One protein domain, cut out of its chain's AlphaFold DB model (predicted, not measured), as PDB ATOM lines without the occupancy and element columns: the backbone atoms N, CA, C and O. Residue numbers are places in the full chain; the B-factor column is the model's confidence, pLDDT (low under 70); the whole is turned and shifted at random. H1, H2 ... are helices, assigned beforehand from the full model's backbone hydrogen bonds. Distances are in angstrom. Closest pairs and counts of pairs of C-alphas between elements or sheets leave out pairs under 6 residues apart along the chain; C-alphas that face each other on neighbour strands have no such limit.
ATOM      1  N   ALA A   9     157.732 215.421 209.758       83.94
ATOM      2  CA  ALA A   9     157.547 214.958 211.131       83.94
ATOM      3  C   ALA A   9     156.577 213.768 211.212       83.94
ATOM      4  O   ALA A   9     156.841 212.811 211.937       83.94
ATOM      5  N   GLN A  10     155.493 213.781 210.425       90.12
ATOM      6  CA  GLN A  10     154.572 212.643 210.328       90.12
ATOM      7  C   GLN A  10     155.261 211.412 209.732       90.12
ATOM      8  O   GLN A  10     155.081 210.312 210.245       90.12
ATOM      9  N   HIS A  11     156.089 211.588 208.699       87.81
ATOM     10  CA  HIS A  11     156.880 210.493 208.128       87.81
ATOM     11  C   HIS A  11     157.888 209.913 209.122       87.81
ATOM     12  O   HIS A  11     157.989 208.692 209.253       87.81
ATOM     13  N   HIS A  12     158.592 210.778 209.856       88.50
ATOM     14  CA  HIS A  12     159.532 210.360 210.895       88.50
ATOM     15  C   HIS A  12     158.835 209.536 211.984       88.50
ATOM     16  O   HIS A  12     159.260 208.412 212.257       88.50
ATOM     17  N   ALA A  13     157.721 210.045 212.518       90.81
ATOM     18  CA  ALA A  13     156.922 209.367 213.537       90.81
ATOM     19  C   ALA A  13     156.301 208.053 213.029       90.81
ATOM     20  O   ALA A  13     156.306 207.054 213.746       90.81
ATOM     21  N   GLY A  14     155.811 208.029 211.786       92.56
ATOM     22  CA  GLY A  14     155.238 206.835 211.163       92.56
ATOM     23  C   GLY A  14     156.246 205.693 211.036       92.56
ATOM     24  O   GLY A  14     155.936 204.547 211.361       92.56
ATOM     25  N   GLN A  15     157.480 206.004 210.635       91.94
ATOM     26  CA  GLN A  15     158.554 205.012 210.556       91.94
ATOM     27  C   GLN A  15     159.005 204.519 211.940       91.94
ATOM     28  O   GLN A  15     159.227 203.320 212.106       91.94
ATOM     29  N   LEU A  16     159.084 205.399 212.945       92.75
ATOM     30  CA  LEU A  16     159.373 204.983 214.324       92.75
ATOM     31  C   LEU A  16     158.307 204.043 214.877       92.75
ATOM     32  O   LEU A  16     158.638 202.986 215.409       92.75
ATOM     33  N   ALA A  17     157.034 204.390 214.689       95.00
ATOM     34  CA  ALA A  17     155.924 203.549 215.111       95.00
ATOM     35  C   ALA A  17     155.960 202.170 214.430       95.00
ATOM     36  O   ALA A  17     155.545 201.172 215.027       95.00
ATOM     37  N   GLU A  18     156.441 202.095 213.183       94.94
ATOM     38  CA  GLU A  18     156.617 200.827 212.475       94.94
ATOM     39  C   GLU A  18     157.734 199.995 213.102       94.94
ATOM     40  O   GLU A  18     157.493 198.843 213.460       94.94
ATOM     41  N   TYR A  19     158.912 200.579 213.336       95.44
ATOM     42  CA  TYR A  19     160.008 199.885 214.016       95.44
ATOM     43  C   TYR A  19     159.630 199.401 215.417       95.44
ATOM     44  O   TYR A  19     159.894 198.244 215.747       95.44
ATOM     45  N   ASP A  20     158.949 200.226 216.211       96.12
ATOM     46  CA  ASP A  20     158.497 199.844 217.550       96.12
ATOM     47  C   ASP A  20     157.483 198.687 217.489       96.12
ATOM     48  O   ASP A  20     157.542 197.745 218.286       96.12
ATOM     49  N   SER A  21     156.590 198.700 216.494       96.00
ATOM     50  CA  SER A  21     155.649 197.604 216.250       96.00
ATOM     51  C   SER A  21     156.360 196.309 215.855       96.00
ATOM     52  O   SER A  21     155.995 195.242 216.346       96.00
ATOM     53  N   LEU A  22     157.371 196.383 214.987       95.88
ATOM     54  CA  LEU A  22     158.156 195.226 214.553       95.88
ATOM     55  C   LEU A  22     158.967 194.631 215.712       95.88
ATOM     56  O   LEU A  22     158.914 193.421 215.932       95.88
ATOM     57  N   LEU A  23     159.647 195.470 216.502       96.56
ATOM     58  CA  LEU A  23     160.388 195.048 217.695       96.56
ATOM     59  C   LEU A  23     159.471 194.386 218.725       96.56
ATOM     60  O   LEU A  23     159.809 193.335 219.269       96.56
ATOM     61  N   SER A  24     158.293 194.971 218.969       95.31
ATOM     62  CA  SER A  24     157.304 194.410 219.895       95.31
ATOM     63  C   SER A  24     156.874 193.001 219.490       95.31
ATOM     64  O   SER A  24     156.764 192.128 220.350       95.31
ATOM     65  N   GLN A  25     156.655 192.758 218.195       94.69
ATOM     66  CA  GLN A  25     156.252 191.440 217.707       94.69
ATOM     67  C   GLN A  25     157.404 190.442 217.737       94.69
ATOM     68  O   GLN A  25     157.240 189.360 218.290       94.69
ATOM     69  N   LEU A  26     158.585 190.813 217.233       94.19
ATOM     70  CA  LEU A  26     159.755 189.930 217.224       94.19
ATOM     71  C   LEU A  26     160.117 189.422 218.626       94.19
ATOM     72  O   LEU A  26     160.412 188.241 218.791       94.19
ATOM     73  N   ARG A  27     160.024 190.278 219.649       94.88
ATOM     74  CA  ARG A  27     160.298 189.900 221.046       94.88
ATOM     75  C   ARG A  27     159.266 188.929 221.638       94.88
ATOM     76  O   ARG A  27     159.588 188.230 222.590       94.88
ATOM     77  N   LYS A  28     158.048 188.859 221.086       93.06
ATOM     78  CA  LYS A  28     156.983 187.936 221.531       93.06
ATOM     79  C   LYS A  28     157.048 186.565 220.859       93.06
ATOM     80  O   LYS A  28     156.454 185.615 221.372       93.06
ATOM     81  N   ILE A  29     157.737 186.438 219.724       91.00
ATOM     82  CA  ILE A  29     157.814 185.183 218.956       91.00
ATOM     83  C   ILE A  29     158.371 184.023 219.795       91.00
ATOM     84  O   ILE A  29     157.680 183.005 219.882       91.00
ATOM     85  N   PRO A  30     159.516 184.164 220.502       87.69
ATOM     86  CA  PRO A  30     160.084 183.057 221.275       87.69
ATOM     87  C   PRO A  30     159.133 182.501 222.340       87.69
ATOM     88  O   PRO A  30     159.169 181.314 222.643       87.69
ATOM     89  N   THR A  31     158.274 183.353 222.904       86.94
ATOM     90  CA  THR A  31     157.341 182.989 223.979       86.94
ATOM     91  C   THR A  31     155.968 182.544 223.482       86.94
ATOM     92  O   THR A  31     155.263 181.841 224.195       86.94
ATOM     93  N   SER A  32     155.555 182.977 222.290       83.94
ATOM     94  CA  SER A  32     154.213 182.700 221.759       83.94
ATOM     95  C   SER A  32     154.142 181.428 220.917       83.94
ATOM     96  O   SER A  32     153.050 180.911 220.701       83.94
ATOM     97  N   GLY A  33     155.278 180.945 220.399       75.19
ATOM     98  CA  GLY A  33     155.323 179.839 219.435       75.19
ATOM     99  C   GLY A  33     154.771 180.199 218.046       75.19
ATOM    100  O   GLY A  33     154.782 179.361 217.146       75.19
ATOM    101  N   ILE A  34     154.309 181.440 217.848       84.69
ATOM    102  CA  ILE A  34     153.815 181.947 216.568       84.69
ATOM    103  C   ILE A  34     155.001 182.499 215.785       84.69
ATOM    104  O   ILE A  34     155.668 183.435 216.220       84.69
ATOM    105  N   ARG A  35     155.250 181.929 214.608       89.19
ATOM    106  CA  ARG A  35     156.339 182.346 213.722       89.19
ATOM    107  C   ARG A  35     156.003 183.639 212.966       89.19
ATOM    108  O   ARG A  35     154.838 184.018 212.815       89.19
ATOM    109  N   THR A  36     157.031 184.306 212.442       86.00
ATOM    110  CA  THR A  36     156.899 185.523 211.619       86.00
ATOM    111  C   THR A  36     156.004 185.323 210.392       86.00
ATOM    112  O   THR A  36     155.271 186.244 210.041       86.00
ATOM    113  N   ASP A  37     156.002 184.133 209.786       86.12
ATOM    114  CA  ASP A  37     155.194 183.795 208.610       86.12
ATOM    115  C   ASP A  37     153.685 183.780 208.908       86.12
ATOM    116  O   ASP A  37     152.871 184.094 208.040       86.12
ATOM    117  N   ASN A  38     153.321 183.553 210.174       86.50
ATOM    118  CA  ASN A  38     151.941 183.537 210.660       86.50
ATOM    119  C   ASN A  38     151.563 184.783 211.478       86.50
ATOM    120  O   ASN A  38     150.480 184.837 212.060       86.50
ATOM    121  N   THR A  39     152.431 185.796 211.519       89.00
ATOM    122  CA  THR A  39     152.164 187.068 212.198       89.00
ATOM    123  C   THR A  39     151.812 188.129 211.168       89.00
ATOM    124  O   THR A  39     152.568 188.349 210.227       89.00
ATOM    125  N   TYR A  40     150.688 188.816 211.351       89.31
ATOM    126  CA  TYR A  40     150.165 189.780 210.383       89.31
ATOM    127  C   TYR A  40     150.031 191.167 211.004       89.31
ATOM    128  O   TYR A  40     149.531 191.306 212.120       89.31
ATOM    129  N   LEU A  41     150.475 192.193 210.279       89.69
ATOM    130  CA  LEU A  41     150.457 193.582 210.727       89.69
ATOM    131  C   LEU A  41     149.930 194.505 209.633       89.69
ATOM    132  O   LEU A  41     150.152 194.286 208.443       89.69
ATOM    133  N   THR A  42     149.271 195.575 210.061       88.31
ATOM    134  CA  THR A  42     148.968 196.720 209.204       88.31
ATOM    135  C   THR A  42     150.178 197.661 209.191       88.31
ATOM    136  O   THR A  42     150.641 198.024 210.282       88.31
ATOM    137  N   PRO A  43     150.673 198.080 208.008       88.19
ATOM    138  CA  PRO A  43     151.693 199.119 207.908       88.19
ATOM    139  C   PRO A  43     151.298 200.373 208.688       88.19
ATOM    140  O   PRO A  43     150.128 200.771 208.685       88.19
ATOM    141  N   LYS A  44     152.251 200.996 209.386       92.81
ATOM    142  CA  LYS A  44     151.931 202.179 210.196       92.81
ATOM    143  C   LYS A  44     151.708 203.404 209.309       92.81
ATOM    144  O   LYS A  44     152.484 203.617 208.380       92.81
ATOM    145  N   PRO A  45     150.696 204.247 209.591       90.31
ATOM    146  CA  PRO A  45     150.451 205.453 208.806       90.31
ATOM    147  C   PRO A  45     151.726 206.278 208.611       90.31
ATOM    148  O   PRO A  45     152.508 206.449 209.544       90.31
ATOM    149  N   PHE A  46     151.917 206.791 207.394       89.69
ATOM    150  CA  PHE A  46     153.075 207.593 206.975       89.69
ATOM    151  C   PHE A  46     154.432 206.874 206.931       89.69
ATOM    152  O   PHE A  46     155.403 207.504 206.493       89.69
ATOM    153  N   SER A  47     154.516 205.591 207.309       90.12
ATOM    154  CA  SER A  47     155.738 204.797 207.166       90.12
ATOM    155  C   SER A  47     156.120 204.610 205.687       90.12
ATOM    156  O   SER A  47     155.264 204.741 204.803       90.12
ATOM    157  N   PRO A  48     157.394 204.302 205.371       87.81
ATOM    158  CA  PRO A  48     157.811 204.002 204.003       87.81
ATOM    159  C   PRO A  48     156.941 202.931 203.339       87.81
ATOM    160  O   PRO A  48     156.499 203.124 202.207       87.81
ATOM    161  N   LEU A  49     156.624 201.865 204.079       86.12
ATOM    162  CA  LEU A  49     155.781 200.789 203.585       86.12
ATOM    163  C   LEU A  49     154.347 201.270 203.341       86.12
ATOM    164  O   LEU A  49     153.824 201.068 202.251       86.12
ATOM    165  N   ALA A  50     153.725 201.979 204.290       85.88
ATOM    166  CA  ALA A  50     152.371 202.509 204.106       85.88
ATOM    167  C   ALA A  50     152.267 203.438 202.885       85.88
ATOM    168  O   ALA A  50     151.320 203.347 202.112       85.88
ATOM    169  N   ARG A  51     153.283 204.275 202.647       82.94
ATOM    170  CA  ARG A  51     153.328 205.168 201.477       82.94
ATOM    171  C   ARG A  51     153.406 204.409 200.162       82.94
ATOM    172  O   ARG A  51     152.852 204.865 199.170       82.94
ATOM    173  N   GLU A  52     154.130 203.296 200.120       77.12
ATOM    174  CA  GLU A  52     154.137 202.430 198.941       77.12
ATOM    175  C   GLU A  52     152.799 201.714 198.766       77.12
ATOM    176  O   GLU A  52     152.311 201.610 197.641       77.12
ATOM    177  N   PHE A  53     152.154 201.338 199.874       73.19
ATOM    178  CA  PHE A  53     150.805 200.776 199.869       73.19
ATOM    179  C   PHE A  53     149.735 201.756 199.377       73.19
ATOM    180  O   PHE A  53     148.793 201.357 198.694       73.19
ATOM    181  N   ASP A  54     149.869 203.041 199.688       71.19
ATOM    182  CA  ASP A  54     148.880 204.057 199.324       71.19
ATOM    183  C   ASP A  54     149.027 204.565 197.879       71.19
ATOM    184  O   ASP A  54     148.104 205.182 197.350       71.19
ATOM    185  N   LYS A  55     150.132 204.249 197.186       67.56
ATOM    186  CA  LYS A  55     150.342 204.594 195.763       67.56
ATOM    187  C   LYS A  55     149.469 203.793 194.779       67.56
ATOM    188  O   LYS A  55     149.525 204.059 193.580       67.56
ATOM    189  N   GLY A  56     148.635 202.867 195.258       52.59
ATOM    190  CA  GLY A  56     147.603 202.177 194.471       52.59
ATOM    191  C   GLY A  56     147.868 200.686 194.237       52.59
ATOM    192  O   GLY A  56     148.998 200.208 194.319       52.59
ATOM    193  N   SER A  57     146.807 199.933 193.927       52.03
ATOM    194  CA  SER A  57     146.792 198.459 193.860       52.03
ATOM    195  C   SER A  57     147.783 197.842 192.864       52.03
ATOM    196  O   SER A  57     148.328 196.779 193.146       52.03
ATOM    197  N   ALA A  58     148.063 198.511 191.740       53.09
ATOM    198  CA  ALA A  58     149.049 198.049 190.759       53.09
ATOM    199  C   ALA A  58     150.485 198.095 191.311       53.09
ATOM    200  O   ALA A  58     151.253 197.157 191.119       53.09
ATOM    201  N   HIS A  59     150.824 199.148 192.062       55.31
ATOM    202  CA  HIS A  59     152.140 199.278 192.685       55.31
ATOM    203  C   HIS A  59     152.267 198.391 193.924       55.31
ATOM    204  O   HIS A  59     153.334 197.845 194.179       55.31
ATOM    205  N   ILE A  60     151.163 198.172 194.649       55.19
ATOM    206  CA  ILE A  60     151.116 197.174 195.717       55.19
ATOM    207  C   ILE A  60     151.463 195.800 195.146       55.19
ATOM    208  O   ILE A  60     152.331 195.157 195.712       55.19
ATOM    209  N   ALA A  61     150.846 195.364 194.039       57.03
ATOM    210  CA  ALA A  61     151.148 194.068 193.428       57.03
ATOM    211  C   ALA A  61     152.626 193.946 193.021       57.03
ATOM    212  O   ALA A  61     153.233 192.924 193.307       57.03
ATOM    213  N   GLU A  62     153.232 194.991 192.447       61.19
ATOM    214  CA  GLU A  62     154.669 195.018 192.128       61.19
ATOM    215  C   GLU A  62     155.559 194.959 193.378       61.19
ATOM    216  O   GLU A  62     156.495 194.164 193.429       61.19
ATOM    217  N   VAL A  63     155.275 195.768 194.404       60.59
ATOM    218  CA  VAL A  63     156.034 195.789 195.667       60.59
ATOM    219  C   VAL A  63     155.919 194.438 196.367       60.59
ATOM    220  O   VAL A  63     156.923 193.868 196.786       60.59
ATOM    221  N   VAL A  64     154.711 193.888 196.416       62.09
ATOM    222  CA  VAL A  64     154.365 192.608 197.038       62.09
ATOM    223  C   VAL A  64     154.971 191.438 196.262       62.09
ATOM    224  O   VAL A  64     155.604 190.587 196.875       62.09
ATOM    225  N   GLN A  65     154.955 191.459 194.929       62.00
ATOM    226  CA  GLN A  65     155.657 190.481 194.093       62.00
ATOM    227  C   GLN A  65     157.184 190.602 194.233       62.00
ATOM    228  O   GLN A  65     157.873 189.586 194.310       62.00
ATOM    229  N   SER A  66     157.725 191.821 194.362       59.28
ATOM    230  CA  SER A  66     159.166 192.057 194.546       59.28
ATOM    231  C   SER A  66     159.710 191.547 195.887       59.28
ATOM    232  O   SER A  66     160.902 191.252 195.989       59.28
ATOM    233  N   ILE A  67     158.842 191.401 196.897       55.25
ATOM    234  CA  ILE A  67     159.162 190.796 198.201       55.25
ATOM    235  C   ILE A  67     158.632 189.354 198.344       55.25
ATOM    236  O   ILE A  67     158.812 188.748 199.404       55.25
ATOM    237  N   GLY A  68     158.026 188.793 197.286       54.12
ATOM    238  CA  GLY A  68     157.513 187.417 197.225       54.12
ATOM    239  C   GLY A  68     156.245 187.161 198.047       54.12
ATOM    240  O   GLY A  68     156.040 186.048 198.518       54.12
ATOM    241  N   ALA A  69     155.434 188.191 198.263       60.06
ATOM    242  CA  ALA A  69     154.224 188.174 199.072       60.06
ATOM    243  C   ALA A  69     152.948 188.126 198.208       60.06
ATOM    244  O   ALA A  69     152.991 188.385 197.009       60.06
ATOM    245  N   GLU A  70     151.798 187.866 198.835       59.22
ATOM    246  CA  GLU A  70     150.464 188.082 198.256       59.22
ATOM    247  C   GLU A  70     149.725 189.173 199.045       59.22
ATOM    248  O   GLU A  70     149.846 189.257 200.273       59.22
ATOM    249  N   VAL A  71     148.966 190.030 198.354       57.66
ATOM    250  CA  VAL A  71     148.161 191.076 199.004       57.66
ATOM    251  C   VAL A  71     146.901 190.428 199.547       57.66
ATOM    252  O   VAL A  71     146.025 190.036 198.776       57.66
ATOM    253  N   ARG A  72     146.771 190.341 200.869       65.06
ATOM    254  CA  ARG A  72     145.510 189.902 201.463       65.06
ATOM    255  C   ARG A  72     144.432 190.992 201.312       65.06
ATOM    256  O   ARG A  72     144.753 192.181 201.407       65.06
ATOM    257  N   PRO A  73     143.148 190.624 201.130       61.84
ATOM    258  CA  PRO A  73     142.047 191.586 200.992       61.84
ATOM    259  C   PRO A  73     141.882 192.522 202.200       61.84
ATOM    260  O   PRO A  73     141.391 193.638 202.064       61.84
ATOM    261  N   ASP A  74     142.321 192.078 203.378       70.19
ATOM    262  CA  ASP A  74     142.286 192.812 204.647       70.19
ATOM    263  C   ASP A  74     143.429 193.840 204.804       70.19
ATOM    264  O   ASP A  74     143.550 194.470 205.855       70.19
ATOM    265  N   ARG A  75     144.260 194.042 203.764       72.31
ATOM    266  CA  ARG A  75     145.454 194.916 203.758       72.31
ATOM    267  C   ARG A  75     146.473 194.573 204.856       72.31
ATOM    268  O   ARG A  75     147.308 195.410 205.204       72.31
ATOM    269  N   LEU A  76     146.432 193.352 205.391       81.62
ATOM    270  CA  LEU A  76     147.437 192.857 206.322       81.62
ATOM    271  C   LEU A  76     148.634 192.275 205.575       81.62
ATOM    272  O   LEU A  76     148.487 191.577 204.571       81.62
ATOM    273  N   LEU A  77     149.827 192.506 206.121       83.31
ATOM    274  CA  LEU A  77     151.063 191.925 205.616       83.31
ATOM    275  C   LEU A  77     151.681 191.006 206.646       83.31
ATOM    276  O   LEU A  77     151.751 191.318 207.835       83.31
ATOM    277  N   CYS A  78     152.161 189.875 206.151       88.25
ATOM    278  CA  CYS A  78     152.976 188.962 206.926       88.25
ATOM    279  C   CYS A  78     154.251 189.677 207.411       88.25
ATOM    280  O   CYS A  78     154.931 190.362 206.637       88.25
ATOM    281  N   LEU A  79     154.592 189.492 208.687       91.38
ATOM    282  CA  LEU A  79     155.753 190.094 209.338       91.38
ATOM    283  C   LEU A  79     157.051 189.752 208.596       91.38
ATOM    284  O   LEU A  79     157.890 190.630 208.412       91.38
ATOM    285  N   THR A  80     157.197 188.524 208.083       89.81
ATOM    286  CA  THR A  80     158.351 188.130 207.256       89.81
ATOM    287  C   THR A  80     158.527 189.037 206.038       89.81
ATOM    288  O   THR A  80     159.651 189.406 205.701       89.81
ATOM    289  N   HIS A  81     157.435 189.432 205.382       86.06
ATOM    290  CA  HIS A  81     157.483 190.298 204.203       86.06
ATOM    291  C   HIS A  81     157.806 191.746 204.563       86.06
ATOM    292  O   HIS A  81     158.599 192.375 203.867       86.06
ATOM    293  N   ILE A  82     157.276 192.250 205.681       89.88
ATOM    294  CA  ILE A  82     157.635 193.584 206.180       89.88
ATOM    295  C   ILE A  82     159.133 193.634 206.513       89.88
ATOM    296  O   ILE A  82     159.832 194.559 206.111       89.88
ATOM    297  N   LEU A  83     159.665 192.611 207.186       91.19
ATOM    298  CA  LEU A  83     161.093 192.529 207.506       91.19
ATOM    299  C   LEU A  83     161.953 192.475 206.231       91.19
ATOM    300  O   LEU A  83     162.918 193.231 206.117       91.19
ATOM    301  N   LYS A  84     161.563 191.672 205.232       87.19
ATOM    302  CA  LYS A  84     162.236 191.622 203.918       87.19
ATOM    303  C   LYS A  84     162.187 192.953 203.167       87.19
ATOM    304  O   LYS A  84     163.168 193.304 202.516       87.19
ATOM    305  N   TYR A  85     161.083 193.695 203.260       85.56
ATOM    306  CA  TYR A  85     160.965 195.038 202.688       85.56
ATOM    307  C   TYR A  85     162.003 195.996 203.284       85.56
ATOM    308  O   TYR A  85     162.646 196.761 202.570       85.56
ATOM    309  N   TYR A  86     162.238 195.883 204.590       86.25
ATOM    310  CA  TYR A  86     163.337 196.554 205.270       86.25
ATOM    311  C   TYR A  86     164.694 195.866 205.051       86.25
ATOM    312  O   TYR A  86     165.634 196.173 205.762       86.25
ATOM    313  N   GLY A  87     164.854 194.929 204.116       84.38
ATOM    314  CA  GLY A  87     166.140 194.270 203.861       84.38
ATOM    315  C   GLY A  87     166.682 193.482 205.059       84.38
ATOM    316  O   GLY A  87     167.895 193.340 205.206       84.38
ATOM    317  N   LEU A  88     165.801 193.014 205.946       89.00
ATOM    318  CA  LEU A  88     166.144 192.161 207.078       89.00
ATOM    319  C   LEU A  88     165.927 190.693 206.708       89.00
ATOM    320  O   LEU A  88     164.874 190.305 206.196       89.00
ATOM    321  N   THR A  89     166.928 189.864 206.990       87.94
ATOM    322  CA  THR A  89     166.868 188.418 206.769       87.94
ATOM    323  C   THR A  89     166.246 187.731 207.975       87.94
ATOM    324  O   THR A  89     166.748 187.850 209.092       87.94
ATOM    325  N   VAL A  90     165.166 186.992 207.743       90.44
ATOM    326  CA  VAL A  90     164.490 186.221 208.787       90.44
ATOM    327  C   VAL A  90     165.092 184.815 208.840       90.44
ATOM    328  O   VAL A  90     165.148 184.166 207.794       90.44
ATOM    329  N   PRO A  91     165.545 184.334 210.012       91.31
ATOM    330  CA  PRO A  91     166.092 182.990 210.145       91.31
ATOM    331  C   PRO A  91     165.004 181.914 209.983       91.31
ATOM    332  O   PRO A  91     163.830 182.129 210.305       91.31
ATOM    333  N   GLU A  92     165.400 180.740 209.483       87.62
ATOM    334  CA  GLU A  92     164.492 179.600 209.283       87.62
ATOM    335  C   GLU A  92     163.958 179.051 210.610       87.62
ATOM    336  O   GLU A  92     162.759 178.787 210.742       87.62
ATOM    337  N   HIS A  93     164.837 178.925 211.605       87.00
ATOM    338  CA  HIS A  93     164.479 178.649 212.992       87.00
ATOM    339  C   HIS A  93     164.284 179.971 213.737       87.00
ATOM    340  O   HIS A  93     165.051 180.908 213.537       87.00
ATOM    341  N   GLN A  94     163.226 180.061 214.548       89.38
ATOM    342  CA  GLN A  94     162.799 181.303 215.205       89.38
ATOM    343  C   GLN A  94     162.656 181.084 216.711       89.38
ATOM    344  O   GLN A  94     161.556 181.042 217.257       89.38
ATOM    345  N   ASP A  95     163.797 180.918 217.363       89.50
ATOM    346  CA  ASP A  95     163.944 180.900 218.816       89.50
ATOM    347  C   ASP A  95     164.605 182.202 219.314       89.50
ATOM    348  O   ASP A  95     164.944 183.097 218.534       89.50
ATOM    349  N   ALA A  96     164.784 182.332 220.629       90.25
ATOM    350  CA  ALA A  96     165.385 183.528 221.219       90.25
ATOM    351  C   ALA A  96     166.807 183.809 220.692       90.25
ATOM    352  O   ALA A  96     167.164 184.965 220.471       90.25
ATOM    353  N   THR A  97     167.607 182.767 220.454       92.50
ATOM    354  CA  THR A  97     169.014 182.884 220.041       92.50
ATOM    355  C   THR A  97     169.139 183.304 218.579       92.50
ATOM    356  O   THR A  97     169.931 184.183 218.242       92.50
ATOM    357  N   THR A  98     168.338 182.702 217.704       93.12
ATOM    358  CA  THR A  98     168.321 182.964 216.258       93.12
ATOM    359  C   THR A  98     167.691 184.312 215.919       93.12
ATOM    360  O   THR A  98     168.124 184.962 214.967       93.12
ATOM    361  N   LEU A  99     166.716 184.779 216.708       93.81
ATOM    362  CA  LEU A  99     166.096 186.096 216.526       93.81
ATOM    363  C   LEU A  99     166.904 187.247 217.137       93.81
ATOM    364  O   LEU A  99     166.731 188.386 216.704       93.81
ATOM    365  N   ALA A 100     167.800 186.990 218.095       93.69
ATOM    366  CA  ALA A 100     168.575 188.045 218.752       93.69
ATOM    367  C   ALA A 100     169.382 188.934 217.773       93.69
ATOM    368  O   ALA A 100     169.294 190.158 217.896       93.69
ATOM    369  N   PRO A 101     170.101 188.402 216.759       93.69
ATOM    370  CA  PRO A 101     170.787 189.234 215.766       93.69
ATOM    371  C   PRO A 101     169.835 190.109 214.942       93.69
ATOM    372  O   PRO A 101     170.162 191.257 214.653       93.69
ATOM    373  N   LEU A 102     168.656 189.583 214.591       94.38
ATOM    374  CA  LEU A 102     167.631 190.308 213.838       94.38
ATOM    375  C   LEU A 102     167.024 191.448 214.668       94.38
ATOM    376  O   LEU A 102     166.864 192.557 214.161       94.38
ATOM    377  N   ILE A 103     166.708 191.183 215.940       95.56
ATOM    378  CA  ILE A 103     166.206 192.196 216.879       95.56
ATOM    379  C   ILE A 103     167.245 193.305 217.043       95.56
ATOM    380  O   ILE A 103     166.904 194.472 216.876       95.56
ATOM    381  N   ARG A 104     168.511 192.943 217.273       94.81
ATOM    382  CA  ARG A 104     169.614 193.900 217.404       94.81
ATOM    383  C   ARG A 104     169.783 194.765 216.154       94.81
ATOM    384  O   ARG A 104     169.919 195.977 216.262       94.81
ATOM    385  N   GLU A 105     169.740 194.171 214.963       92.94
ATOM    386  CA  GLU A 105     169.825 194.930 213.707       92.94
ATOM    387  C   GLU A 105     168.659 195.925 213.567       92.94
ATOM    388  O   GLU A 105     168.855 197.064 213.141       92.94
ATOM    389  N   LEU A 106     167.445 195.528 213.955       94.62
ATOM    390  CA  LEU A 106     166.279 196.408 213.928       94.62
ATOM    391  C   LEU A 106     166.363 197.529 214.982       94.62
ATOM    392  O   LEU A 106     165.974 198.661 214.693       94.62
ATOM    393  N   GLU A 107     166.905 197.249 216.169       95.38
ATOM    394  CA  GLU A 107     167.204 198.259 217.194       95.38
ATOM    395  C   GLU A 107     168.210 199.289 216.679       95.38
ATOM    396  O   GLU A 107     167.962 200.487 216.788       95.38
ATOM    397  N   GLU A 108     169.284 198.840 216.026       93.44
ATOM    398  CA  GLU A 108     170.281 199.716 215.404       93.44
ATOM    399  C   GLU A 108     169.675 200.602 214.307       93.44
ATOM    400  O   GLU A 108     170.091 201.746 214.125       93.44
ATOM    401  N   ARG A 109     168.697 200.106 213.540       91.12
ATOM    402  CA  ARG A 109     168.001 200.915 212.519       91.12
ATOM    403  C   ARG A 109     167.040 201.917 213.137       91.12
ATOM    404  O   ARG A 109     166.976 203.060 212.690       91.12
ATOM    405  N   SER A 110     166.317 201.501 214.174       92.69
ATOM    406  CA  SER A 110     165.446 202.394 214.935       92.69
ATOM    407  C   SER A 110     166.258 203.521 215.572       92.69
ATOM    408  O   SER A 110     165.911 204.690 215.417       92.69
ATOM    409  N   ALA A 111     167.390 203.193 216.201       93.25
ATOM    410  CA  ALA A 111     168.280 204.167 216.816       93.25
ATOM    411  C   ALA A 111     168.862 205.151 215.793       93.25
ATOM    412  O   ALA A 111     168.762 206.359 215.999       93.25
ATOM    413  N   ASN A 112     169.355 204.661 214.651       89.75
ATOM    414  CA  ASN A 112     169.836 205.503 213.553       89.75
ATOM    415  C   ASN A 112     168.766 206.496 213.061       89.75
ATOM    416  O   ASN A 112     169.030 207.690 212.914       89.75
ATOM    417  N   HIS A 113     167.527 206.024 212.880       89.62
ATOM    418  CA  HIS A 113     166.409 206.866 212.445       89.62
ATOM    419  C   HIS A 113     165.983 207.893 213.510       89.62
ATOM    420  O   HIS A 113     165.647 209.030 213.174       89.62
ATOM    421  N   ARG A 114     166.028 207.535 214.803       89.94
ATOM    422  CA  ARG A 114     165.782 208.473 215.922       89.94
ATOM    423  C   ARG A 114     166.843 209.566 215.985       89.94
ATOM    424  O   ARG A 114     166.501 210.738 216.116       89.94
ATOM    425  N   LEU A 115     168.104 209.164 215.866       88.31
ATOM    426  CA  LEU A 115     169.261 210.051 215.832       88.31
ATOM    427  C   LEU A 115     169.217 210.982 214.616       88.31
ATOM    428  O   LEU A 115     169.615 212.140 214.706       88.31
TER     429      LEU A 115
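This is residues 9 to 115 of the 541 residues of an uncharacterized protein of Pseudomonas moorei (UniProt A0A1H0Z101). Two long helices, H1 and H5, run side by side, opposite ways. A hairpin of short helices, H2 and H3, lies to one side, with H4 between H3 and the pair. The printed part has 107 residues, five named helices, H1 to H5, and no named strand: all helix. It is compact, radius of gyration of the C-alphas 13.6 A, spanning 38 by 32 by 20 A.

Find C-alpha 9 at (157.547, 214.958, 211.131); H1 runs 34.1 A to residue 32. H2, H3 and H4 hold residues 48 to 54, 57 to 66 and 79 to 85. H5 runs 27.3 A from residue 96 to C-alpha 115 at (169.261, 210.051, 215.832).

H1 touches H5 at a shallow tilt of 13 degrees, closest at C-alphas 30 and 96, 5.3 A. H2 touches H3, closest at C-alphas 53 and 60, 5.5 A. H4 is close but not clearly touching H1: C-alphas 79 and 22, 7.7 A. O i to N i+4 pairs within hydrogen-bond range: every one in H2, H3, H4; 17 of 20 in H1, 14 of 16 in H5.

The printed part has no cut. Links H1 to H2 and H3 to H4 are long. Residues 55 to 73 have pLDDT under 70.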